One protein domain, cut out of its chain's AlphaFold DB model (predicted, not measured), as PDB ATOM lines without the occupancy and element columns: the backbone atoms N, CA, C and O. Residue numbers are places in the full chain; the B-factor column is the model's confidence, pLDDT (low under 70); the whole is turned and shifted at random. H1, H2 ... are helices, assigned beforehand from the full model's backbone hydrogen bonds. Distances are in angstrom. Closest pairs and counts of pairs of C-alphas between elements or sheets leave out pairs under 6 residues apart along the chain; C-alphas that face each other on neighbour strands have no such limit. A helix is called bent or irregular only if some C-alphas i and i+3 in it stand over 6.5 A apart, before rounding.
ATOM      1  N   LYS A   2      -5.552   0.282   2.908       75.44
ATOM      2  CA  LYS A   2      -4.841   0.430   4.203       75.44
ATOM      3  C   LYS A   2      -3.319   0.623   4.077       75.44
ATOM      4  O   LYS A   2      -2.759   1.472   4.750       75.44
ATOM      5  N   ALA A   3      -2.656  -0.106   3.176       77.81
ATOM      6  CA  ALA A   3      -1.218   0.063   2.933       77.81
ATOM      7  C   ALA A   3      -0.857   1.483   2.445       77.81
ATOM      8  O   ALA A   3       0.100   2.071   2.931       77.81
ATOM      9  N   LEU A   4      -1.672   2.066   1.557       79.81
ATOM     10  CA  LEU A   4      -1.490   3.439   1.069       79.81
ATOM     11  C   LEU A   4      -1.673   4.480   2.184       79.81
ATOM     12  O   LEU A   4      -0.917   5.440   2.241       79.81
ATOM     13  N   LEU A   5      -2.635   4.274   3.094       82.69
ATOM     14  CA  LEU A   5      -2.840   5.156   4.252       82.69
ATOM     15  C   LEU A   5      -1.658   5.102   5.228       82.69
ATOM     16  O   LEU A   5      -1.206   6.151   5.686       82.69
ATOM     17  N   LYS A   6      -1.093   3.913   5.466       80.25
ATOM     18  CA  LYS A   6       0.130   3.758   6.268       80.25
ATOM     19  C   LYS A   6       1.322   4.482   5.642       80.25
ATOM     20  O   LYS A   6       2.034   5.180   6.357       80.25
ATOM     21  N   ILE A   7       1.512   4.356   4.326       83.44
ATOM     22  CA  ILE A   7       2.580   5.061   3.598       83.44
ATOM     23  C   ILE A   7       2.372   6.577   3.685       83.44
ATOM     24  O   ILE A   7       3.291   7.287   4.075       83.44
ATOM     25  N   ALA A   8       1.160   7.073   3.417       83.25
ATOM     26  CA  ALA A   8       0.841   8.499   3.516       83.25
ATOM     27  C   ALA A   8       1.093   9.051   4.929       83.25
ATOM     28  O   ALA A   8       1.673  10.122   5.078       83.25
ATOM     29  N   LYS A   9       0.735   8.291   5.972       85.88
ATOM     30  CA  LYS A   9       1.012   8.651   7.369       85.88
ATOM     31  C   LYS A   9       2.517   8.776   7.642       85.88
ATOM     32  O   LYS A   9       2.933   9.742   8.273       85.88
ATOM     33  N   ILE A  10       3.324   7.825   7.161       83.81
ATOM     34  CA  ILE A  10       4.790   7.863   7.297       83.81
ATOM     35  C   ILE A  10       5.365   9.085   6.574       83.81
ATOM     36  O   ILE A  10       6.178   9.797   7.154       83.81
ATOM     37  N   VAL A  11       4.903   9.375   5.354       85.38
ATOM     38  CA  VAL A  11       5.324  10.568   4.603       85.38
ATOM     39  C   VAL A  11       4.992  11.844   5.380       85.38
ATOM     40  O   VAL A  11       5.868  12.685   5.553       85.38
ATOM     41  N   CYS A  12       3.784  11.967   5.941       84.81
ATOM     42  CA  CYS A  12       3.419  13.122   6.768       84.81
ATOM     43  C   CYS A  12       4.309  13.273   8.012       84.81
ATOM     44  O   CYS A  12       4.624  14.396   8.396       84.81
ATOM     45  N   TYR A  13       4.739  12.169   8.633       81.88
ATOM     46  CA  TYR A  13       5.695  12.220   9.739       81.88
ATOM     47  C   TYR A  13       7.086  12.674   9.286       81.88
ATOM     48  O   TYR A  13       7.684  13.524   9.938       81.88
ATOM     49  N   VAL A  14       7.593  12.177   8.157       81.12
ATOM     50  CA  VAL A  14       8.918  12.565   7.642       81.12
ATOM     51  C   VAL A  14       8.943  14.029   7.188       81.12
ATOM     52  O   VAL A  14       9.883  14.752   7.506       81.12
ATOM     53  N   CYS A  15       7.885  14.501   6.522       83.50
ATOM     54  CA  CYS A  15       7.759  15.888   6.059       83.50
ATOM     55  C   CYS A  15       7.563  16.918   7.187       83.50
ATOM     56  O   CYS A  15       7.490  18.110   6.905       83.50
ATOM     57  N   SER A  16       7.447  16.473   8.440       78.38
ATOM     58  CA  SER A  16       7.277  17.346   9.600       78.38
ATOM     59  C   SER A  16       8.633  17.697  10.238       78.38
ATOM     60  O   SER A  16       9.437  18.391   9.619       78.38
ATOM     61  N   PHE A  17       8.926  17.215  11.447       76.69
ATOM     62  CA  PHE A  17      10.143  17.572  12.188       76.69
ATOM     63  C   PHE A  17      11.471  17.106  11.559       76.69
ATOM     64  O   PHE A  17      12.434  17.865  11.620       76.69
ATOM     65  N   PRO A  18      11.570  15.930  10.906       79.31
ATOM     66  CA  PRO A  18      12.808  15.539  10.227       79.31
ATOM     67  C   PRO A  18      13.183  16.483   9.077       79.31
ATOM     68  O   PRO A  18      14.347  16.844   8.931       79.31
ATOM     69  N   LEU A  19      12.200  16.931   8.289       80.38
ATOM     70  CA  LEU A  19      12.428  17.922   7.236       80.38
ATOM     71  C   LEU A  19      12.790  19.292   7.836       80.38
ATOM     72  O   LEU A  19      13.738  19.922   7.379       80.38
ATOM     73  N   PHE A  20      12.091  19.716   8.896       81.12
ATOM     74  CA  PHE A  20      12.433  20.925   9.656       81.12
ATOM     75  C   PHE A  20      13.889  20.907  10.135       81.12
ATOM     76  O   PHE A  20      14.595  21.890   9.944       81.12
ATOM     77  N   MET A  21      14.357  19.785  10.694       79.50
ATOM     78  CA  MET A  21      15.738  19.625  11.153       79.50
ATOM     79  C   MET A  21      16.737  19.861  10.014       79.50
ATOM     80  O   MET A  21      17.709  20.582  10.208       79.50
ATOM     81  N   VAL A  22      16.489  19.316   8.817       81.31
ATOM     82  CA  VAL A  22      17.364  19.533   7.650       81.31
ATOM     83  C   VAL A  22      17.431  21.015   7.277       81.31
ATOM     84  O   VAL A  22      18.522  21.552   7.106       81.31
ATOM     85  N   PHE A  23      16.287  21.703   7.202       80.00
ATOM     86  CA  PHE A  23      16.260  23.135   6.885       80.00
ATOM     87  C   PHE A  23      16.883  24.000   7.987       80.00
ATOM     88  O   PHE A  23      17.591  24.954   7.676       80.00
ATOM     89  N   ALA A  24      16.676  23.653   9.258       75.50
ATOM     90  CA  ALA A  24      17.288  24.344  10.388       75.50
ATOM     91  C   ALA A  24      18.817  24.181  10.394       75.50
ATOM     92  O   ALA A  24      19.531  25.146  10.660       75.50
ATOM     93  N   ILE A  25      19.325  22.990  10.047       77.38
ATOM     94  CA  ILE A  25      20.764  22.749   9.874       77.38
ATOM     95  C   ILE A  25      21.303  23.617   8.737       77.38
ATOM     96  O   ILE A  25      22.249  24.361   8.970       77.38
ATOM     97  N   LEU A  26      20.678  23.589   7.554       78.50
ATOM     98  CA  LEU A  26      21.114  24.383   6.396       78.50
ATOM     99  C   LEU A  26      21.145  25.887   6.699       78.50
ATOM    100  O   LEU A  26      22.130  26.550   6.390       78.50
ATOM    101  N   ALA A  27      20.112  26.414   7.363       67.94
ATOM    102  CA  ALA A  27      20.059  27.817   7.775       67.94
ATOM    103  C   ALA A  27      21.124  28.172   8.833       67.94
ATOM    104  O   ALA A  27      21.564  29.314   8.911       67.94
ATOM    105  N   SER A  28      21.570  27.194   9.626       68.50
ATOM    106  CA  SER A  28      22.588  27.390  10.665       68.50
ATOM    107  C   SER A  28      24.022  27.224  10.160       68.50
ATOM    108  O   SER A  28      24.946  27.650  10.851       68.50
ATOM    109  N   MET A  29      24.237  26.626   8.981       68.44
ATOM    110  CA  MET A  29      25.583  26.321   8.473       68.44
ATOM    111  C   MET A  29      26.459  27.568   8.348       68.44
ATOM    112  O   MET A  29      27.619  27.525   8.744       68.44
ATOM    113  N   HIS A  30      25.900  28.691   7.891       60.88
ATOM    114  CA  HIS A  30      26.652  29.939   7.768       60.88
ATOM    115  C   HIS A  30      27.179  30.434   9.125       60.88
ATOM    116  O   HIS A  30      28.346  30.799   9.254       60.88
ATOM    117  N   ASN A  31      26.351  30.363  10.172       60.41
ATOM    118  CA  ASN A  31      26.748  30.741  11.528       60.41
ATOM    119  C   ASN A  31      27.764  29.766  12.133       60.41
ATOM    120  O   ASN A  31      28.675  30.198  12.834       60.41
ATOM    121  N   VAL A  32      27.662  28.472  11.826       63.81
ATOM    122  CA  VAL A  32      28.632  27.459  12.269       63.81
ATOM    123  C   VAL A  32      29.986  27.643  11.574       63.81
ATOM    124  O   VAL A  32      31.023  27.593  12.229       63.81
ATOM    125  N   GLU A  33      30.006  27.914  10.269       61.34
ATOM    126  CA  GLU A  33      31.240  28.179   9.511       61.34
ATOM    127  C   GLU A  33      31.938  29.471   9.958       61.34
ATOM    128  O   GLU A  33      33.171  29.581   9.925       61.34
ATOM    129  N   LYS A  34      31.153  30.475  10.363       51.38
ATOM    130  CA  LYS A  34      31.680  31.770  10.795       51.38
ATOM    131  C   LYS A  34      32.064  31.801  12.273       51.38
ATOM    132  O   LYS A  34      33.085  32.389  12.609       51.38
ATOM    133  N   GLY A  35      31.285  31.146  13.126       48.47
ATOM    134  CA  GLY A  35      31.424  31.189  14.578       48.47
ATOM    135  C   GLY A  35      32.028  29.941  15.215       48.47
ATOM    136  O   GLY A  35      32.304  29.988  16.404       48.47
ATOM    137  N   GLY A  36      32.265  28.842  14.488       53.31
ATOM    138  CA  GLY A  36      32.649  27.543  15.071       53.31
ATOM    139  C   GLY A  36      33.862  27.566  16.013       53.31
ATOM    140  O   GLY A  36      33.966  26.729  16.910       53.31
ATOM    141  N   SER A  37      34.734  28.568  15.887       49.22
ATOM    142  CA  SER A  37      35.856  28.794  16.797       49.22
ATOM    143  C   SER A  37      35.457  29.286  18.199       49.22
ATOM    144  O   SER A  37      36.245  29.128  19.125       49.22
ATOM    145  N   TYR A  38      34.241  29.810  18.393       47.88
ATOM    146  CA  TYR A  38      33.666  30.253  19.677       47.88
ATOM    147  C   TYR A  38      32.985  29.123  20.476       47.88
ATOM    148  O   TYR A  38      32.352  29.366  21.506       47.88
ATOM    149  N   GLY A  39      33.124  27.869  20.035       59.97
ATOM    150  CA  GLY A  39      32.705  26.691  20.790       59.97
ATOM    151  C   GLY A  39      31.215  26.346  20.672       59.97
ATOM    152  O   GLY A  39      30.532  26.713  19.716       59.97
ATOM    153  N   LEU A  40      30.709  25.581  21.647       61.41
ATOM    154  CA  LEU A  40      29.444  24.833  21.548       61.41
ATOM    155  C   LEU A  40      28.191  25.715  21.385       61.41
ATOM    156  O   LEU A  40      27.202  25.276  20.804       61.41
ATOM    157  N   LEU A  41      28.247  26.968  21.843       60.38
ATOM    158  CA  LEU A  41      27.142  27.926  21.736       60.38
ATOM    159  C   LEU A  41      26.819  28.317  20.286       60.38
ATOM    160  O   LEU A  41      25.676  28.640  19.978       60.38
ATOM    161  N   THR A  42      27.775  28.183  19.366       62.91
ATOM    162  CA  THR A  42      27.551  28.434  17.929       62.91
ATOM    163  C   THR A  42      26.653  27.384  17.272       62.91
ATOM    164  O   THR A  42      26.056  27.631  16.227       62.91
ATOM    165  N   TYR A  43      26.482  26.235  17.933       73.38
ATOM    166  CA  TYR A  43      25.578  25.162  17.528       73.38
ATOM    167  C   TYR A  43      24.202  25.257  18.205       73.38
ATOM    168  O   TYR A  43      23.395  24.339  18.044       73.38
ATOM    169  N   ALA A  44      23.899  26.325  18.956       71.44
ATOM    170  CA  ALA A  44      22.662  26.439  19.737       71.44
ATOM    171  C   ALA A  44      21.392  26.196  18.905       71.44
ATOM    172  O   ALA A  44      20.505  25.461  19.336       71.44
ATOM    173  N   SER A  45      21.323  26.731  17.685       74.38
ATOM    174  CA  SER A  45      20.192  26.520  16.774       74.38
ATOM    175  C   SER A  45      20.025  25.056  16.355       74.38
ATOM    176  O   SER A  45      18.907  24.539  16.331       74.38
ATOM    177  N   ILE A  46      21.132  24.355  16.092       81.31
ATOM    178  CA  ILE A  46      21.139  22.925  15.756       81.31
ATOM    179  C   ILE A  46      20.740  22.097  16.981       81.31
ATOM    180  O   ILE A  46      19.907  21.199  16.864       81.31
ATOM    181  N   ILE A  47      21.274  22.418  18.161       83.25
ATOM    182  CA  ILE A  47      20.941  21.743  19.424       83.25
ATOM    183  C   ILE A  47      19.441  21.870  19.715       83.25
ATOM    184  O   ILE A  47      18.784  20.870  20.003       83.25
ATOM    185  N   VAL A  48      18.879  23.074  19.578       82.50
ATOM    186  CA  VAL A  48      17.440  23.321  19.755       82.50
ATOM    187  C   VAL A  48      16.615  22.553  18.718       82.50
ATOM    188  O   VAL A  48      15.653  21.877  19.088       82.50
ATOM    189  N   ALA A  49      17.009  22.564  17.442       82.69
ATOM    190  CA  ALA A  49      16.311  21.813  16.396       82.69
ATOM    191  C   ALA A  49      16.322  20.291  16.648       82.69
ATOM    192  O   ALA A  49      15.309  19.610  16.435       82.69
ATOM    193  N   VAL A  50      17.441  19.750  17.147       85.25
ATOM    194  CA  VAL A  50      17.566  18.343  17.555       85.25
ATOM    195  C   VAL A  50      16.652  18.047  18.742       85.25
ATOM    196  O   VAL A  50      15.867  17.100  18.673       85.25
ATOM    197  N   LEU A  51      16.694  18.867  19.796       86.44
ATOM    198  CA  LEU A  51      15.848  18.707  20.983       86.44
ATOM    199  C   LEU A  51      14.361  18.701  20.621       86.44
ATOM    200  O   LEU A  51      13.628  17.803  21.036       86.44
ATOM    201  N   PHE A  52      13.918  19.645  19.791       85.31
ATOM    202  CA  PHE A  52      12.528  19.702  19.337       85.31
ATOM    203  C   PHE A  52      12.124  18.466  18.536       85.31
ATOM    204  O   PHE A  52      11.045  17.912  18.754       85.31
ATOM    205  N   SER A  53      13.011  17.979  17.669       84.56
ATOM    206  CA  SER A  53      12.767  16.765  16.888       84.56
ATOM    207  C   SER A  53      12.675  15.517  17.769       84.56
ATOM    208  O   SER A  53      11.819  14.662  17.533       84.56
ATOM    209  N   VAL A  54      13.501  15.421  18.817       87.19
ATOM    210  CA  VAL A  54      13.460  14.320  19.793       87.19
ATOM    211  C   VAL A  54      12.166  14.354  20.604       87.19
ATOM    212  O   VAL A  54      11.487  13.329  20.704       87.19
ATOM    213  N   ILE A  55      11.779  15.519  21.138       86.50
ATOM    214  CA  ILE A  55      10.522  15.675  21.889       86.50
ATOM    215  C   ILE A  55       9.338  15.270  21.010       86.50
ATOM    216  O   ILE A  55       8.478  14.492  21.431       86.50
ATOM    217  N   TRP A  56       9.314  15.739  19.763       84.69
ATOM    218  CA  TRP A  56       8.266  15.382  18.819       84.69
ATOM    219  C   TRP A  56       8.231  13.876  18.522       84.69
ATOM    220  O   TRP A  56       7.156  13.267  18.556       84.69
ATOM    221  N   ALA A  57       9.391  13.249  18.302       85.12
ATOM    222  CA  ALA A  57       9.485  11.813  18.063       85.12
ATOM    223  C   ALA A  57       8.926  11.010  19.247       85.12
ATOM    224  O   ALA A  57       8.133  10.089  19.038       85.12
ATOM    225  N   ILE A  58       9.254  11.399  20.485       86.69
ATOM    226  CA  ILE A  58       8.713  10.779  21.706       86.69
ATOM    227  C   ILE A  58       7.186  10.902  21.742       86.69
ATOM    228  O   ILE A  58       6.492   9.910  21.979       86.69
ATOM    229  N   VAL A  59       6.636  12.088  21.457       85.31
ATOM    230  CA  VAL A  59       5.181  12.316  21.445       85.31
ATOM    231  C   VAL A  59       4.489  11.421  20.416       85.31
ATOM    232  O   VAL A  59       3.488  10.775  20.741       85.31
ATOM    233  N   VAL A  60       5.021  11.330  19.195       83.88
ATOM    234  CA  VAL A  60       4.463  10.464  18.141       83.88
ATOM    235  C   VAL A  60       4.517   8.993  18.549       83.88
ATOM    236  O   VAL A  60       3.511   8.289  18.430       83.88
ATOM    237  N   LEU A  61       5.652   8.538  19.081       84.88
ATOM    238  CA  LEU A  61       5.874   7.147  19.475       84.88
ATOM    239  C   LEU A  61       4.916   6.739  20.608       84.88
ATOM    240  O   LEU A  61       4.227   5.722  20.507       84.88
ATOM    241  N   VAL A  62       4.761   7.583  21.634       84.75
ATOM    242  CA  VAL A  62       3.804   7.365  22.735       84.75
ATOM    243  C   VAL A  62       2.361   7.310  22.226       84.75
ATOM    244  O   VAL A  62       1.561   6.499  22.706       84.75
ATOM    245  N   GLN A  63       1.994   8.152  21.257       82.94
ATOM    246  CA  GLN A  63       0.643   8.150  20.694       82.94
ATOM    247  C   GLN A  63       0.346   6.896  19.871       82.94
ATOM    248  O   GLN A  63      -0.722   6.302  20.054       82.94
ATOM    249  N   GLU A  64       1.276   6.464  19.015       79.25
ATOM    250  CA  GLU A  64       1.130   5.237  18.223       79.25
ATOM    251  C   GLU A  64       1.089   3.996  19.133       79.25
ATOM    252  O   GLU A  64       0.212   3.150  18.962       79.25
ATOM    253  N   LEU A  65       1.930   3.919  20.174       80.00
ATOM    254  CA  LEU A  65       1.890   2.825  21.158       80.00
ATOM    255  C   LEU A  65       0.546   2.749  21.895       80.00
ATOM    256  O   LEU A  65      -0.005   1.662  22.079       80.00
ATOM    257  N   LYS A  66      -0.016   3.896  22.299       78.75
ATOM    258  CA  LYS A  66      -1.320   3.948  22.982       78.75
ATOM    259  C   LYS A  66      -2.485   3.542  22.071       78.75
ATOM    260  O   LYS A  66      -3.461   2.993  22.577       78.75
ATOM    261  N   LEU A  67      -2.399   3.797  20.763       73.50
ATOM    262  CA  LEU A  67      -3.435   3.440  19.779       73.50
ATOM    263  C   LEU A  67      -3.287   2.029  19.188       73.50
ATOM    264  O   LEU A  67      -4.267   1.490  18.666       73.50
ATOM    265  N   SER A  68      -2.086   1.450  19.261       70.25
ATOM    266  CA  SER A  68      -1.769   0.103  18.767       70.25
ATOM    267  C   SER A  68      -2.395  -1.011  19.620       70.25
ATOM    268  O   SER A  68      -2.633  -2.115  19.133       70.25
ATOM    269  N   LYS A  69      -2.736  -0.726  20.886       73.31
ATOM    270  CA  LYS A  69      -3.427  -1.682  21.767       73.31
ATOM    271  C   LYS A  69      -4.800  -2.070  21.186       73.31
ATOM    272  O   LYS A  69      -5.535  -1.211  20.694       73.31
ATOM    273  N   LYS A  70      -5.144  -3.364  21.251       57.09
ATOM    274  CA  LYS A  70      -6.408  -3.908  20.716       57.09
ATOM    275  C   LYS A  70      -7.641  -3.389  21.474       57.09
ATOM    276  O   LYS A  70      -8.597  -2.976  20.827       57.09
ATOM    277  N   ASP A  71      -7.567  -3.259  22.799       60.91
ATOM    278  CA  ASP A  71      -8.730  -2.960  23.660       60.91
ATOM    279  C   ASP A  71      -8.834  -1.485  24.077       60.91
ATOM    280  O   ASP A  71      -8.974  -1.123  25.250       60.91
ATOM    281  N   VAL A  72      -8.724  -0.572  23.114       65.81
ATOM    282  CA  VAL A  72      -8.822   0.864  23.403       65.81
ATOM    283  C   VAL A  72     -10.289   1.299  23.403       65.81
ATOM    284  O   VAL A  72     -10.832   1.660  22.359       65.81
ATOM    285  N   LYS A  73     -10.905   1.371  24.593       69.19
ATOM    286  CA  LYS A  73     -12.210   2.040  24.776       69.19
ATOM    287  C   LYS A  73     -12.156   3.479  24.240       69.19
ATOM    288  O   LYS A  73     -11.172   4.198  24.485       69.19
ATOM    289  N   ASN A  74     -13.209   3.887  23.530       72.12
ATOM    290  CA  ASN A  74     -13.411   5.222  22.951       72.12
ATOM    291  C   ASN A  74     -12.273   5.682  22.022       72.12
ATOM    292  O   ASN A  74     -11.824   6.835  22.069       72.12
ATOM    293  N   LYS A  75     -11.796   4.774  21.157       74.19
ATOM    294  CA  LYS A  75     -10.666   4.998  20.238       74.19
ATOM    295  C   LYS A  75     -10.843   6.247  19.363       74.19
ATOM    296  O   LYS A  75      -9.912   7.038  19.258       74.19
ATOM    297  N   ALA A  76     -12.045   6.505  18.839       73.94
ATOM    298  CA  ALA A  76     -12.334   7.706  18.044       73.94
ATOM    299  C   ALA A  76     -12.169   9.024  18.837       73.94
ATOM    300  O   ALA A  76     -11.552   9.971  18.343       73.94
ATOM    301  N   LYS A  77     -12.657   9.081  20.087       76.06
ATOM    302  CA  LYS A  77     -12.494  10.244  20.984       76.06
ATOM    303  C   LYS A  77     -11.021  10.454  21.354       76.06
ATOM    304  O   LYS A  77     -10.546  11.589  21.376       76.06
ATOM    305  N   LYS A  78     -10.273   9.364  21.575       79.62
ATOM    306  CA  LYS A  78      -8.822   9.404  21.835       79.62
ATOM    307  C   LYS A  78      -8.018   9.896  20.633       79.62
ATOM    308  O   LYS A  78      -7.136  10.723  20.842       79.62
ATOM    309  N   ILE A  79      -8.351   9.473  19.410       80.31
ATOM    310  CA  ILE A  79      -7.714   9.981  18.182       80.31
ATOM    311  C   ILE A  79      -7.885  11.504  18.100       80.31
ATOM    312  O   ILE A  79      -6.895  12.207  17.945       80.31
ATOM    313  N   ARG A  80      -9.104  12.030  18.310       76.62
ATOM    314  CA  ARG A  80      -9.351  13.488  18.313       76.62
ATOM    315  C   ARG A  80      -8.522  14.223  19.371       76.62
ATOM    316  O   ARG A  80      -7.889  15.227  19.055       76.62
ATOM    317  N   LYS A  81      -8.480  13.710  20.609       80.56
ATOM    318  CA  LYS A  81      -7.692  14.311  21.703       80.56
ATOM    319  C   LYS A  81      -6.185  14.279  21.418       80.56
ATOM    320  O   LYS A  81      -5.487  15.243  21.715       80.56
ATOM    321  N   GLN A  82      -5.681  13.198  20.825       83.25
ATOM    322  CA  GLN A  82      -4.274  13.083  20.434       83.25
ATOM    323  C   GLN A  82      -3.918  14.009  19.268       83.25
ATOM    324  O   GLN A  82      -2.856  14.617  19.314       83.25
ATOM    325  N   THR A  83      -4.801  14.181  18.280       83.50
ATOM    326  CA  THR A  83      -4.605  15.156  17.196       83.50
ATOM    327  C   THR A  83      -4.560  16.584  17.734       83.50
ATOM    328  O   THR A  83      -3.645  17.321  17.389       83.50
ATOM    329  N   ALA A  84      -5.472  16.958  18.640       81.44
ATOM    330  CA  ALA A  84      -5.424  18.267  19.298       81.44
ATOM    331  C   ALA A  84      -4.111  18.464  20.080       81.44
ATOM    332  O   ALA A  84      -3.469  19.501  19.966       81.44
ATOM    333  N   CYS A  85      -3.663  17.434  20.805       82.25
ATOM    334  CA  CYS A  85      -2.379  17.453  21.501       82.25
ATOM    335  C   CYS A  85      -1.190  17.603  20.534       82.25
ATOM    336  O   CYS A  85      -0.297  18.391  20.817       82.25
ATOM    337  N   GLN A  86      -1.187  16.920  19.380       81.88
ATOM    338  CA  GLN A  86      -0.136  17.093  18.364       81.88
ATOM    339  C   GLN A  86      -0.104  18.517  17.816       81.88
ATOM    340  O   GLN A  86       0.977  19.067  17.669       81.88
ATOM    341  N   VAL A  87      -1.263  19.124  17.551       85.00
ATOM    342  CA  VAL A  87      -1.342  20.512  17.074       85.00
ATOM    343  C   VAL A  87      -0.753  21.480  18.102       85.00
ATOM    344  O   VAL A  87       0.085  22.304  17.747       85.00
ATOM    345  N   VAL A  88      -1.136  21.345  19.376       85.19
ATOM    346  CA  VAL A  88      -0.620  22.200  20.460       85.19
ATOM    347  C   VAL A  88       0.886  22.009  20.648       85.19
ATOM    348  O   VAL A  88       1.613  22.989  20.752       85.19
ATOM    349  N   VAL A  89       1.370  20.765  20.647       83.81
ATOM    350  CA  VAL A  89       2.806  20.469  20.776       83.81
ATOM    351  C   VAL A  89       3.596  21.034  19.595       83.81
ATOM    352  O   VAL A  89       4.642  21.631  19.816       83.81
ATOM    353  N   SER A  90       3.101  20.899  18.362       81.19
ATOM    354  CA  SER A  90       3.751  21.475  17.178       81.19
ATOM    355  C   SER A  90       3.840  23.002  17.258       81.19
ATOM    356  O   SER A  90       4.895  23.556  16.970       81.19
ATOM    357  N   LEU A  91       2.774  23.677  17.701       83.31
ATOM    358  CA  LEU A  91       2.785  25.128  17.927       83.31
ATOM    359  C   LEU A  91       3.794  25.518  19.012       83.31
ATOM    360  O   LEU A  91       4.642  26.371  18.788       83.31
ATOM    361  N   LEU A  92       3.764  24.866  20.173       83.69
ATOM    362  CA  LEU A  92       4.668  25.213  21.273       83.69
ATOM    363  C   LEU A  92       6.142  24.961  20.931       83.69
ATOM    364  O   LEU A  92       6.987  25.784  21.272       83.69
ATOM    365  N   LEU A  93       6.450  23.858  20.243       81.81
ATOM    366  CA  LEU A  93       7.817  23.539  19.832       81.81
ATOM    367  C   LEU A  93       8.308  24.461  18.713       81.81
ATOM    368  O   LEU A  93       9.438  24.922  18.776       81.81
ATOM    369  N   CYS A  94       7.495  24.749  17.694       76.75
ATOM    370  CA  CYS A  94       7.960  25.543  16.556       76.75
ATOM    371  C   CYS A  94       7.846  27.056  16.782       76.75
ATOM    372  O   CYS A  94       8.747  27.780  16.383       76.75
ATOM    373  N   SER A  95       6.782  27.567  17.404       78.56
ATOM    374  CA  SER A  95       6.593  29.015  17.585       78.56
ATOM    375  C   SER A  95       6.755  29.484  19.028       78.56
ATOM    376  O   SER A  95       7.186  30.612  19.236       78.56
ATOM    377  N   GLY A  96       6.482  28.638  20.026       78.12
ATOM    378  CA  GLY A  96       6.494  29.036  21.440       78.12
ATOM    379  C   GLY A  96       7.831  29.616  21.909       78.12
ATOM    380  O   GLY A  96       7.858  30.716  22.456       78.12
ATOM    381  N   LEU A  97       8.945  28.924  21.643       76.25
ATOM    382  CA  LEU A  97      10.276  29.438  21.993       76.25
ATOM    383  C   LEU A  97      10.596  30.738  21.241       76.25
ATOM    384  O   LEU A  97      11.136  31.658  21.841       76.25
ATOM    385  N   MET A  98      10.231  30.836  19.960       75.81
ATOM    386  CA  MET A  98      10.525  32.021  19.144       75.81
ATOM    387  C   MET A  98       9.722  33.246  19.587       75.81
ATOM    388  O   MET A  98      10.282  34.330  19.635       75.81
ATOM    389  N   PHE A  99       8.469  33.079  20.021       74.69
ATOM    390  CA  PHE A  99       7.683  34.167  20.612       74.69
ATOM    391  C   PHE A  99       8.263  34.660  21.940       74.69
ATOM    392  O   PHE A  99       8.296  35.863  22.191       74.69
ATOM    393  N   VAL A 100       8.723  33.738  22.792       71.88
ATOM    394  CA  VAL A 100       9.382  34.102  24.056       71.88
ATOM    395  C   VAL A 100      10.692  34.828  23.774       71.88
ATOM    396  O   VAL A 100      10.969  35.837  24.411       71.88
ATOM    397  N   LEU A 101      11.467  34.352  22.800       66.88
ATOM    398  CA  LEU A 101      12.696  35.006  22.368       66.88
ATOM    399  C   LEU A 101      12.407  36.394  21.786       66.88
ATOM    400  O   LEU A 101      13.006  37.351  22.251       66.88
ATOM    401  N   ASP A 102      11.452  36.544  20.869       65.38
ATOM    402  CA  ASP A 102      11.094  37.839  20.272       65.38
ATOM    403  C   ASP A 102      10.604  38.858  21.330       65.38
ATOM    404  O   ASP A 102      10.818  40.057  21.170       65.38
ATOM    405  N   GLY A 103       9.986  38.406  22.431       65.38
ATOM    406  CA  GLY A 103       9.539  39.275  23.529       65.38
ATOM    407  C   GLY A 103      10.594  39.562  24.606       65.38
ATOM    408  O   GLY A 103      10.649  40.672  25.130       65.38
ATOM    409  N   ALA A 104      11.429  38.580  24.956       63.19
ATOM    410  CA  ALA A 104      12.431  38.704  26.018       63.19
ATOM    411  C   ALA A 104      13.774  39.253  25.513       63.19
ATOM    412  O   ALA A 104      14.473  39.945  26.250       63.19
ATOM    413  N   LEU A 105      14.145  38.973  24.259       56.56
ATOM    414  CA  LEU A 105      15.431  39.386  23.699       56.56
ATOM    415  C   LEU A 105      15.618  40.897  23.585       56.56
ATOM    416  O   LEU A 105      16.735  41.316  23.840       56.56
ATOM    417  N   PRO A 106      14.618  41.735  23.252       53.47
ATOM    418  CA  PRO A 106      14.807  43.186  23.265       53.47
ATOM    419  C   PRO A 106      15.256  43.710  24.637       53.47
ATOM    420  O   PRO A 106      16.118  44.579  24.707       53.47
ATOM    421  N   MET A 107      14.732  43.130  25.723       56.66
ATOM    422  CA  MET A 107      15.159  43.448  27.092       56.66
ATOM    423  C   MET A 107      16.567  42.911  27.370       56.66
ATOM    424  O   MET A 107      17.427  43.653  27.826       56.66
ATOM    425  N   ILE A 108      16.843  41.658  26.993       52.16
ATOM    426  CA  ILE A 108      18.166  41.039  27.170       52.16
ATOM    427  C   ILE A 108      19.249  41.767  26.354       52.16
ATOM    428  O   ILE A 108      20.358  41.936  26.841       52.16
ATOM    429  N   PHE A 109      18.956  42.216  25.132       46.88
ATOM    430  CA  PHE A 109      19.868  43.014  24.311       46.88
ATOM    431  C   PHE A 109      20.019  44.431  24.849       46.88
ATOM    432  O   PHE A 109      21.131  44.943  24.830       46.88
ATOM    433  N   GLY A 110      18.954  45.055  25.353       45.25
ATOM    434  CA  GLY A 110      19.046  46.343  26.041       45.25
ATOM    435  C   GLY A 110      20.016  46.284  27.221       45.25
ATOM    436  O   GLY A 110      20.921  47.116  27.303       45.25
ATOM    437  N   ASP A 111      19.892  45.244  28.047       45.72
ATOM    438  CA  ASP A 111      20.712  45.038  29.244       45.72
ATOM    439  C   ASP A 111      22.142  44.603  28.902       45.72
ATOM    440  O   ASP A 111      23.106  45.203  29.374       45.72
ATOM    441  N   LEU A 112      22.304  43.591  28.041       43.44
ATOM    442  CA  LEU A 112      23.624  43.108  27.635       43.44
ATOM    443  C   LEU A 112      24.371  44.170  26.851       43.44
ATOM    444  O   LEU A 112      25.569  44.320  27.056       43.44
ATOM    445  N   THR A 113      23.680  44.893  25.960       40.38
ATOM    446  CA  THR A 113      24.329  45.817  25.027       40.38
ATOM    447  C   THR A 113      24.350  47.269  25.461       40.38
ATOM    448  O   THR A 113      24.835  48.127  24.721       40.38
ATOM    449  N   SER A 114      23.837  47.567  26.658       40.41
ATOM    450  CA  SER A 114      23.652  48.944  27.131       40.41
ATOM    451  C   SER A 114      22.927  49.829  26.092       40.41
ATOM    452  O   SER A 114      23.228  51.011  25.951       40.41
ATOM    453  N   GLY A 115      22.014  49.237  25.308       38.50
ATOM    454  CA  GLY A 115      21.262  49.902  24.233       38.50
ATOM    455  C   GLY A 115      22.046  50.283  22.965       38.50
ATOM    456  O   GLY A 115      21.578  51.129  22.208       38.50
ATOM    457  N   THR A 116      23.224  49.700  22.721       34.34
ATOM    458  CA  THR A 116      24.053  49.983  21.525       34.34
ATOM    459  C   THR A 116      23.744  49.099  20.314       34.34
ATOM    460  O   THR A 116      24.092  49.463  19.190       34.34
ATOM    461  N   ILE A 117      23.095  47.951  20.518       39.78
ATOM    462  CA  ILE A 117      22.599  47.075  19.454       39.78
ATOM    463  C   ILE A 117      21.112  46.879  19.685       39.78
ATOM    464  O   ILE A 117      20.693  46.395  20.739       39.78
ATOM    465  N   PHE A 118      20.320  47.218  18.678       45.03
ATOM    466  CA  PHE A 118      18.884  47.040  18.752       45.03
ATOM    467  C   PHE A 118      18.485  45.653  18.247       45.03
ATOM    468  O   PHE A 118      19.182  45.023  17.446       45.03
ATOM    469  N   TYR A 119      17.350  45.160  18.739       45.25
ATOM    470  CA  TYR A 119      16.779  43.880  18.322       45.25
ATOM    471  C   TYR A 119      16.576  43.838  16.800       45.25
ATOM    472  O   TYR A 119      16.841  42.817  16.165       45.25
ATOM    473  N   GLU A 120      16.190  44.966  16.203       44.34
ATOM    474  CA  GLU A 120      16.010  45.152  14.765       44.34
ATOM    475  C   GLU A 120      17.306  44.900  13.985       44.34
ATOM    476  O   GLU A 120      17.269  44.294  12.915       44.34
ATOM    477  N   ASP A 121      18.459  45.253  14.555       41.41
ATOM    478  CA  ASP A 121      19.750  45.083  13.891       41.41
ATOM    479  C   ASP A 121      20.228  43.619  13.834       41.41
ATOM    480  O   ASP A 121      21.242  43.319  13.195       41.41
ATOM    481  N   VAL A 122      19.560  42.715  14.557       44.47
ATOM    482  CA  VAL A 122      19.873  41.277  14.626       44.47
ATOM    483  C   VAL A 122      18.725  40.425  14.072       44.47
ATOM    484  O   VAL A 122      18.960  39.335  13.551       44.47
ATOM    485  N   ALA A 123      17.484  40.910  14.156       41.47
ATOM    486  CA  ALA A 123      16.280  40.186  13.758       41.47
ATOM    487  C   ALA A 123      16.127  40.008  12.234       41.47
ATOM    488  O   ALA A 123      15.381  39.120  11.797       41.47
ATOM    489  N   GLU A 124      16.813  40.819  11.423       46.34
ATOM    490  CA  GLU A 124      16.918  40.619   9.975       46.34
ATOM    491  C   GLU A 124      17.987  39.561   9.650       46.34
ATOM    492  O   GLU A 124      19.140  39.669  10.068       46.34
ATOM    493  N   SER A 125      17.622  38.524   8.884       39.38
ATOM    494  CA  SER A 125      18.513  37.393   8.563       39.38
ATOM    495  C   SER A 125      19.816  37.827   7.890       39.38
ATOM    496  O   SER A 125      20.871  37.245   8.139       39.38
ATOM    497  N   ASP A 126      19.747  38.874   7.069       36.78
ATOM    498  CA  ASP A 126      20.908  39.431   6.380       36.78
ATOM    499  C   ASP A 126      21.804  40.199   7.358       36.78
ATOM    500  O   ASP A 126      23.026  40.078   7.300       36.78
ATOM    501  N   ALA A 127      21.220  40.904   8.330       36.28
ATOM    502  CA  ALA A 127      21.963  41.590   9.381       36.28
ATOM    503  C   ALA A 127      22.657  40.603  10.339       36.28
ATOM    504  O   ALA A 127      23.812  40.820  10.708       36.28
ATOM    505  N   ALA A 128      22.024  39.469  10.665       38.00
ATOM    506  CA  ALA A 128      22.639  38.401  11.458       38.00
ATOM    507  C   ALA A 128      23.854  37.764  10.750       38.00
ATOM    508  O   ALA A 128      24.910  37.605  11.367       38.00
ATOM    509  N   ASN A 541      30.772  36.991  22.720       50.44
ATOM    510  CA  ASN A 541      30.502  36.530  21.355       50.44
ATOM    511  C   ASN A 541      29.873  35.133  21.299       50.44
ATOM    512  O   ASN A 541      29.049  34.881  20.426       50.44
ATOM    513  N   GLY A 542      30.181  34.237  22.242       49.44
ATOM    514  CA  GLY A 542      29.544  32.917  22.306       49.44
ATOM    515  C   GLY A 542      28.020  32.996  22.478       49.44
ATOM    516  O   GLY A 542      27.280  32.314  21.769       49.44
ATOM    517  N   LEU A 543      27.541  33.871  23.367       53.78
ATOM    518  CA  LEU A 543      26.109  34.106  23.571       53.78
ATOM    519  C   LEU A 543      25.487  34.809  22.359       53.78
ATOM    520  O   LEU A 543      24.388  34.455  21.936       53.78
ATOM    521  N   LEU A 544      26.210  35.751  21.751       54.62
ATOM    522  CA  LEU A 544      25.749  36.447  20.552       54.62
ATOM    523  C   LEU A 544      25.590  35.485  19.363       54.62
ATOM    524  O   LEU A 544      24.561  35.528  18.698       54.62
ATOM    525  N   PHE A 545      26.544  34.572  19.143       55.25
ATOM    526  CA  PHE A 545      26.446  33.518  18.125       55.25
ATOM    527  C   PHE A 545      25.301  32.536  18.401       55.25
ATOM    528  O   PHE A 545      24.663  32.060  17.459       55.25
ATOM    529  N   ALA A 546      25.000  32.250  19.671       58.78
ATOM    530  CA  ALA A 546      23.823  31.459  20.021       58.78
ATOM    531  C   ALA A 546      22.527  32.184  19.630       58.78
ATOM    532  O   ALA A 546      21.638  31.580  19.029       58.78
ATOM    533  N   ILE A 547      22.429  33.484  19.924       60.84
ATOM    534  CA  ILE A 547      21.241  34.288  19.625       60.84
ATOM    535  C   ILE A 547      21.079  34.507  18.111       60.84
ATOM    536  O   ILE A 547      19.994  34.276  17.579       60.84
ATOM    537  N   THR A 548      22.139  34.875  17.384       57.75
ATOM    538  CA  THR A 548      22.094  35.030  15.915       57.75
ATOM    539  C   THR A 548      21.793  33.703  15.216       57.75
ATOM    540  O   THR A 548      21.030  33.671  14.247       57.75
ATOM    541  N   GLY A 549      22.306  32.587  15.747       61.88
ATOM    542  CA  GLY A 549      21.945  31.237  15.320       61.88
ATOM    543  C   GLY A 549      20.449  30.955  15.463       61.88
ATOM    544  O   GLY A 549      19.826  30.431  14.538       61.88
ATOM    545  N   LEU A 550      19.850  31.329  16.597       65.56
ATOM    546  CA  LEU A 550      18.413  31.165  16.835       65.56
ATOM    547  C   LEU A 550      17.563  32.033  15.889       65.56
ATOM    548  O   LEU A 550      16.547  31.551  15.386       65.56
ATOM    549  N   PHE A 551      17.998  33.254  15.561       64.12
ATOM    550  CA  PHE A 551      17.319  34.091  14.560       64.12
ATOM    551  C   PHE A 551      17.404  33.528  13.142       64.12
ATOM    552  O   PHE A 551      16.413  33.587  12.411       64.12
ATOM    553  N   ALA A 552      18.534  32.925  12.764       64.19
ATOM    554  CA  ALA A 552      18.692  32.322  11.440       64.19
ATOM    555  C   ALA A 552      17.651  31.219  11.172       64.19
ATOM    556  O   ALA A 552      17.183  31.068  10.045       64.19
ATOM    557  N   ILE A 553      17.226  30.491  12.212       69.31
ATOM    558  CA  ILE A 553      16.186  29.457  12.100       69.31
ATOM    559  C   ILE A 553      14.772  29.972  12.406       69.31
ATOM    560  O   ILE A 553      13.815  29.210  12.253       69.31
ATOM    561  N   ARG A 554      14.595  31.235  12.821       73.81
ATOM    562  CA  ARG A 554      13.301  31.792  13.263       73.81
ATOM    563  C   ARG A 554      12.229  31.713  12.179       73.81
ATOM    564  O   ARG A 554      11.135  31.210  12.422       73.81
ATOM    565  N   GLN A 555      12.540  32.160  10.961       73.31
ATOM    566  CA  GLN A 555      11.594  32.082   9.838       73.31
ATOM    567  C   GLN A 555      11.252  30.629   9.493       73.31
ATOM    568  O   GLN A 555      10.084  30.296   9.289       73.31
ATOM    569  N   THR A 556      12.252  29.743   9.498       78.69
ATOM    570  CA  THR A 556      12.051  28.302   9.309       78.69
ATOM    571  C   THR A 556      11.111  27.742  10.376       78.69
ATOM    572  O   THR A 556      10.185  27.009  10.045       78.69
ATOM    573  N   CYS A 557      11.280  28.136  11.638       80.69
ATOM    574  CA  CYS A 557      10.417  27.739  12.747       80.69
ATOM    575  C   CYS A 557       8.962  28.195  12.546       80.69
ATOM    576  O   CYS A 557       8.045  27.385  12.690       80.69
ATOM    577  N   TYR A 558       8.729  29.440  12.119       81.88
ATOM    578  CA  TYR A 558       7.375  29.932  11.836       81.88
ATOM    579  C   TYR A 558       6.716  29.230  10.639       81.88
ATOM    580  O   TYR A 558       5.561  28.804  10.733       81.88
ATOM    581  N   ILE A 559       7.450  29.027   9.542       83.31
ATOM    582  CA  ILE A 559       6.947  28.313   8.359       83.31
ATOM    583  C   ILE A 559       6.599  26.862   8.719       83.31
ATOM    584  O   ILE A 559       5.503  26.377   8.419       83.31
ATOM    585  N   PHE A 560       7.502  26.171   9.416       83.38
ATOM    586  CA  PHE A 560       7.281  24.784   9.810       83.38
ATOM    587  C   PHE A 560       6.236  24.636  10.917       83.38
ATOM    588  O   PHE A 560       5.572  23.604  10.948       83.38
ATOM    589  N   SER A 561       5.979  25.651  11.745       82.94
ATOM    590  CA  SER A 561       4.815  25.659  12.642       82.94
ATOM    591  C   SER A 561       3.510  25.490  11.850       82.94
ATOM    592  O   SER A 561       2.686  24.638  12.175       82.94
ATOM    593  N   GLY A 562       3.336  26.237  10.755       82.69
ATOM    594  CA  GLY A 562       2.159  26.103   9.890       82.69
ATOM    595  C   GLY A 562       2.077  24.733   9.209       82.69
ATOM    596  O   GLY A 562       1.048  24.055   9.272       82.69
ATOM    597  N   ILE A 563       3.184  24.287   8.607       86.44
ATOM    598  CA  ILE A 563       3.254  23.000   7.895       86.44
ATOM    599  C   ILE A 563       2.980  21.828   8.847       86.44
ATOM    600  O   ILE A 563       2.182  20.943   8.534       86.44
ATOM    601  N   THR A 564       3.595  21.814  10.030       84.50
ATOM    602  CA  THR A 564       3.457  20.718  11.002       84.50
ATOM    603  C   THR A 564       2.053  20.638  11.598       84.50
ATOM    604  O   THR A 564       1.573  19.529  11.837       84.50
ATOM    605  N   VAL A 565       1.355  21.764  11.778       86.31
ATOM    606  CA  VAL A 565      -0.062  21.779  12.186       86.31
ATOM    607  C   VAL A 565      -0.947  21.156  11.104       86.31
ATOM    608  O   VAL A 565      -1.759  20.278  11.410       86.31
ATOM    609  N   ILE A 566      -0.759  21.540   9.838       88.00
ATOM    610  CA  ILE A 566      -1.507  20.964   8.708       88.00
ATOM    611  C   ILE A 566      -1.254  19.454   8.615       88.00
ATOM    612  O   ILE A 566      -2.197  18.663   8.512       88.00
ATOM    613  N   LEU A 567       0.009  19.032   8.716       87.62
ATOM    614  CA  LEU A 567       0.385  17.618   8.706       87.62
ATOM    615  C   LEU A 567      -0.201  16.860   9.906       87.62
ATOM    616  O   LEU A 567      -0.691  15.746   9.726       87.62
ATOM    617  N   ALA A 568      -0.233  17.448  11.105       86.12
ATOM    618  CA  ALA A 568      -0.844  16.835  12.289       86.12
ATOM    619  C   ALA A 568      -2.353  16.599  12.106       86.12
ATOM    620  O   ALA A 568      -2.866  15.530  12.458       86.12
ATOM    621  N   ILE A 569      -3.063  17.555  11.498       86.88
ATOM    622  CA  ILE A 569      -4.485  17.410  11.157       86.88
ATOM    623  C   ILE A 569      -4.675  16.291  10.121       86.88
ATOM    624  O   ILE A 569      -5.537  15.427  10.308       86.88
ATOM    625  N   LEU A 570      -3.841  16.247   9.075       87.19
ATOM    626  CA  LEU A 570      -3.864  15.186   8.059       87.19
ATOM    627  C   LEU A 570      -3.601  13.801   8.665       87.19
ATOM    628  O   LEU A 570      -4.331  12.855   8.371       87.19
ATOM    629  N   ILE A 571      -2.625  13.678   9.565       86.19
ATOM    630  CA  ILE A 571      -2.331  12.439  10.300       86.19
ATOM    631  C   ILE A 571      -3.547  12.006  11.130       86.19
ATOM    632  O   ILE A 571      -3.919  10.829  11.115       86.19
ATOM    633  N   GLY A 572      -4.206  12.943  11.817       84.75
ATOM    634  CA  GLY A 572      -5.452  12.689  12.543       84.75
ATOM    635  C   GLY A 572      -6.580  12.178  11.642       84.75
ATOM    636  O   GLY A 572      -7.249  11.196  11.978       84.75
ATOM    637  N   ALA A 573      -6.752  12.789  10.468       84.56
ATOM    638  CA  ALA A 573      -7.739  12.374   9.473       84.56
ATOM    639  C   ALA A 573      -7.438  10.974   8.909       84.56
ATOM    640  O   ALA A 573      -8.349  10.149   8.791       84.56
ATOM    641  N   ILE A 574      -6.167  10.669   8.624       85.94
ATOM    642  CA  ILE A 574      -5.723   9.342   8.175       85.94
ATOM    643  C   ILE A 574      -6.007   8.293   9.255       85.94
ATOM    644  O   ILE A 574      -6.639   7.280   8.953       85.94
ATOM    645  N   ARG A 575      -5.636   8.553  10.518       83.12
ATOM    646  CA  ARG A 575      -5.916   7.658  11.659       83.12
ATOM    647  C   ARG A 575      -7.417   7.398  11.823       83.12
ATOM    648  O   ARG A 575      -7.832   6.269  12.074       83.12
ATOM    649  N   MET A 576      -8.249   8.427  11.650       82.94
ATOM    650  CA  MET A 576      -9.706   8.283  11.718       82.94
ATOM    651  C   MET A 576     -10.267   7.471  10.543       82.94
ATOM    652  O   MET A 576     -11.188   6.676  10.730       82.94
ATOM    653  N   LYS A 577      -9.705   7.630   9.339       83.50
ATOM    654  CA  LYS A 577     -10.091   6.855   8.155       83.50
ATOM    655  C   LYS A 577      -9.674   5.387   8.268       83.50
ATOM    656  O   LYS A 577     -10.471   4.524   7.918       83.50
ATOM    657  N   GLU A 578      -8.479   5.097   8.790       81.25
ATOM    658  CA  GLU A 578      -8.037   3.729   9.106       81.25
ATOM    659  C   GLU A 578      -8.986   3.059  10.106       81.25
ATOM    660  O   GLU A 578      -9.469   1.964   9.835       81.25
ATOM    661  N   TYR A 579      -9.350   3.754  11.189       79.50
ATOM    662  CA  TYR A 579     -10.319   3.251  12.167       79.50
ATOM    663  C   TYR A 579     -11.685   2.924  11.542       79.50
ATOM    664  O   TYR A 579     -12.242   1.860  11.790       79.50
ATOM    665  N   ARG A 580     -12.216   3.796  10.674       78.25
ATOM    666  CA  ARG A 580     -13.491   3.545   9.970       78.25
ATOM    667  C   ARG A 580     -13.418   2.376   8.980       78.25
ATOM    668  O   ARG A 580     -14.426   1.725   8.742       78.25
ATOM    669  N   LEU A 581     -12.243   2.113   8.402       79.44
ATOM    670  CA  LEU A 581     -11.984   0.950   7.542       79.44
ATOM    671  C   LEU A 581     -11.852  -0.359   8.335       79.44
ATOM    672  O   LEU A 581     -12.027  -1.432   7.757       79.44
ATOM    673  N   ASP A 582     -11.481  -0.289   9.613       74.06
ATOM    674  CA  ASP A 582     -11.476  -1.433  10.531       74.06
ATOM    675  C   ASP A 582     -12.879  -1.691  11.118       74.06
ATOM    676  O   ASP A 582     -13.219  -2.841  11.382       74.06
ATOM    677  N   ASN A 583     -13.716  -0.648  11.231       72.25
ATOM    678  CA  ASN A 583     -15.054  -0.693  11.836       72.25
ATOM    679  C   ASN A 583     -16.145  -0.082  10.910       72.25
ATOM    680  O   ASN A 583     -16.718   0.966  11.247       72.25
TER     681      ASN A 583
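This is residues 2 to 128 and 541 to 583 of the 642 residues of an uncharacterized protein of Clostridium sp. CAG:349 (UniProt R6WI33). The model is a rod-shaped bundle of long helices running lengthwise: H4a packs on both H3 and H8, while H1 and H2 follow one another along the side, H1 against H8 and H2 against H3 and part of H8. H7 and the tiny H5 and H6 gather towards one end, where H4b extends the bent H4 nearly straight on and touches no helix. The printed part has 170 residues with eight named helices, H1 to H8 in chain order, and no named strand: all helix, mostly aligned. It is loose, with a radius of gyration of the C-alphas of 19.3 A, and spans 64 by 28 by 22 A.

H4, residues 75 to 113, is one helix by its hydrogen bonds but bent, with C-alphas 94 and 97 7.1 A apart; its arms, H4a, residues 75 to 94, and H4b, residues 97 to 113, make a shallow tilt of 21 degrees. H4a touches H8, residues 554 to 582, opposite ways at 9 degrees; the closest C-alphas, of Cys 94 and Ser 561, are 5.0 A apart. H4a forms a helical hairpin with H3, residues 40 to 68, closest at C-alphas of Phe 52 and Leu 93, 6.1 A. H3 forms another with H2, residues 17 to 38, closest at C-alphas of Phe 17 and Ser 53, 5.4 A. H3 and H8 are apart. H1, residues 2 to 14, touches H8 opposite ways at 16 degrees, closest at C-alphas of Cys 12 and Leu 567, 5.8 A. H7, residues 541 to 552, touches residues 41 to 45 of H3 at a steep tilt of 49 degrees, closest at C-alphas of Ser 45 and Leu 550, 5.0 A. H5, residues 120 to 123, only just touches H7, with 3 pairs of C-alphas within 8 A, and H6, residues 125 to 128, touches H7 with 5. Every O i to N i+4 pair is within hydrogen-bond range in H1, H4a, H7 and H8, against 14 of 18 in H2, 22 of 25 in H3 and 11 of 13 in H4b; H5 and H6 are too short for such a pair.

H8 is 41.5 A long, H3 39.9 A, H4a 28.0 A, H2 27.8 A and H4b 21.8 A. H1 begins at C-alpha 2 (-4.841, 0.430, 4.203), and H8 ends at C-alpha 582 (-11.476, -1.433, 10.531).

The farthest C-alphas, of Ser 114 and Asn 583, are 64.8 A apart. Residues 129 to 540 are not printed, and C-alphas 128 and 541 are 12.8 A apart across this cut. Of the links printed whole, none is long. The mean pLDDT of the printed part is 71.2, with residues 27 to 42, 70 to 73, 101 to 128 and 541 to 553 under 70.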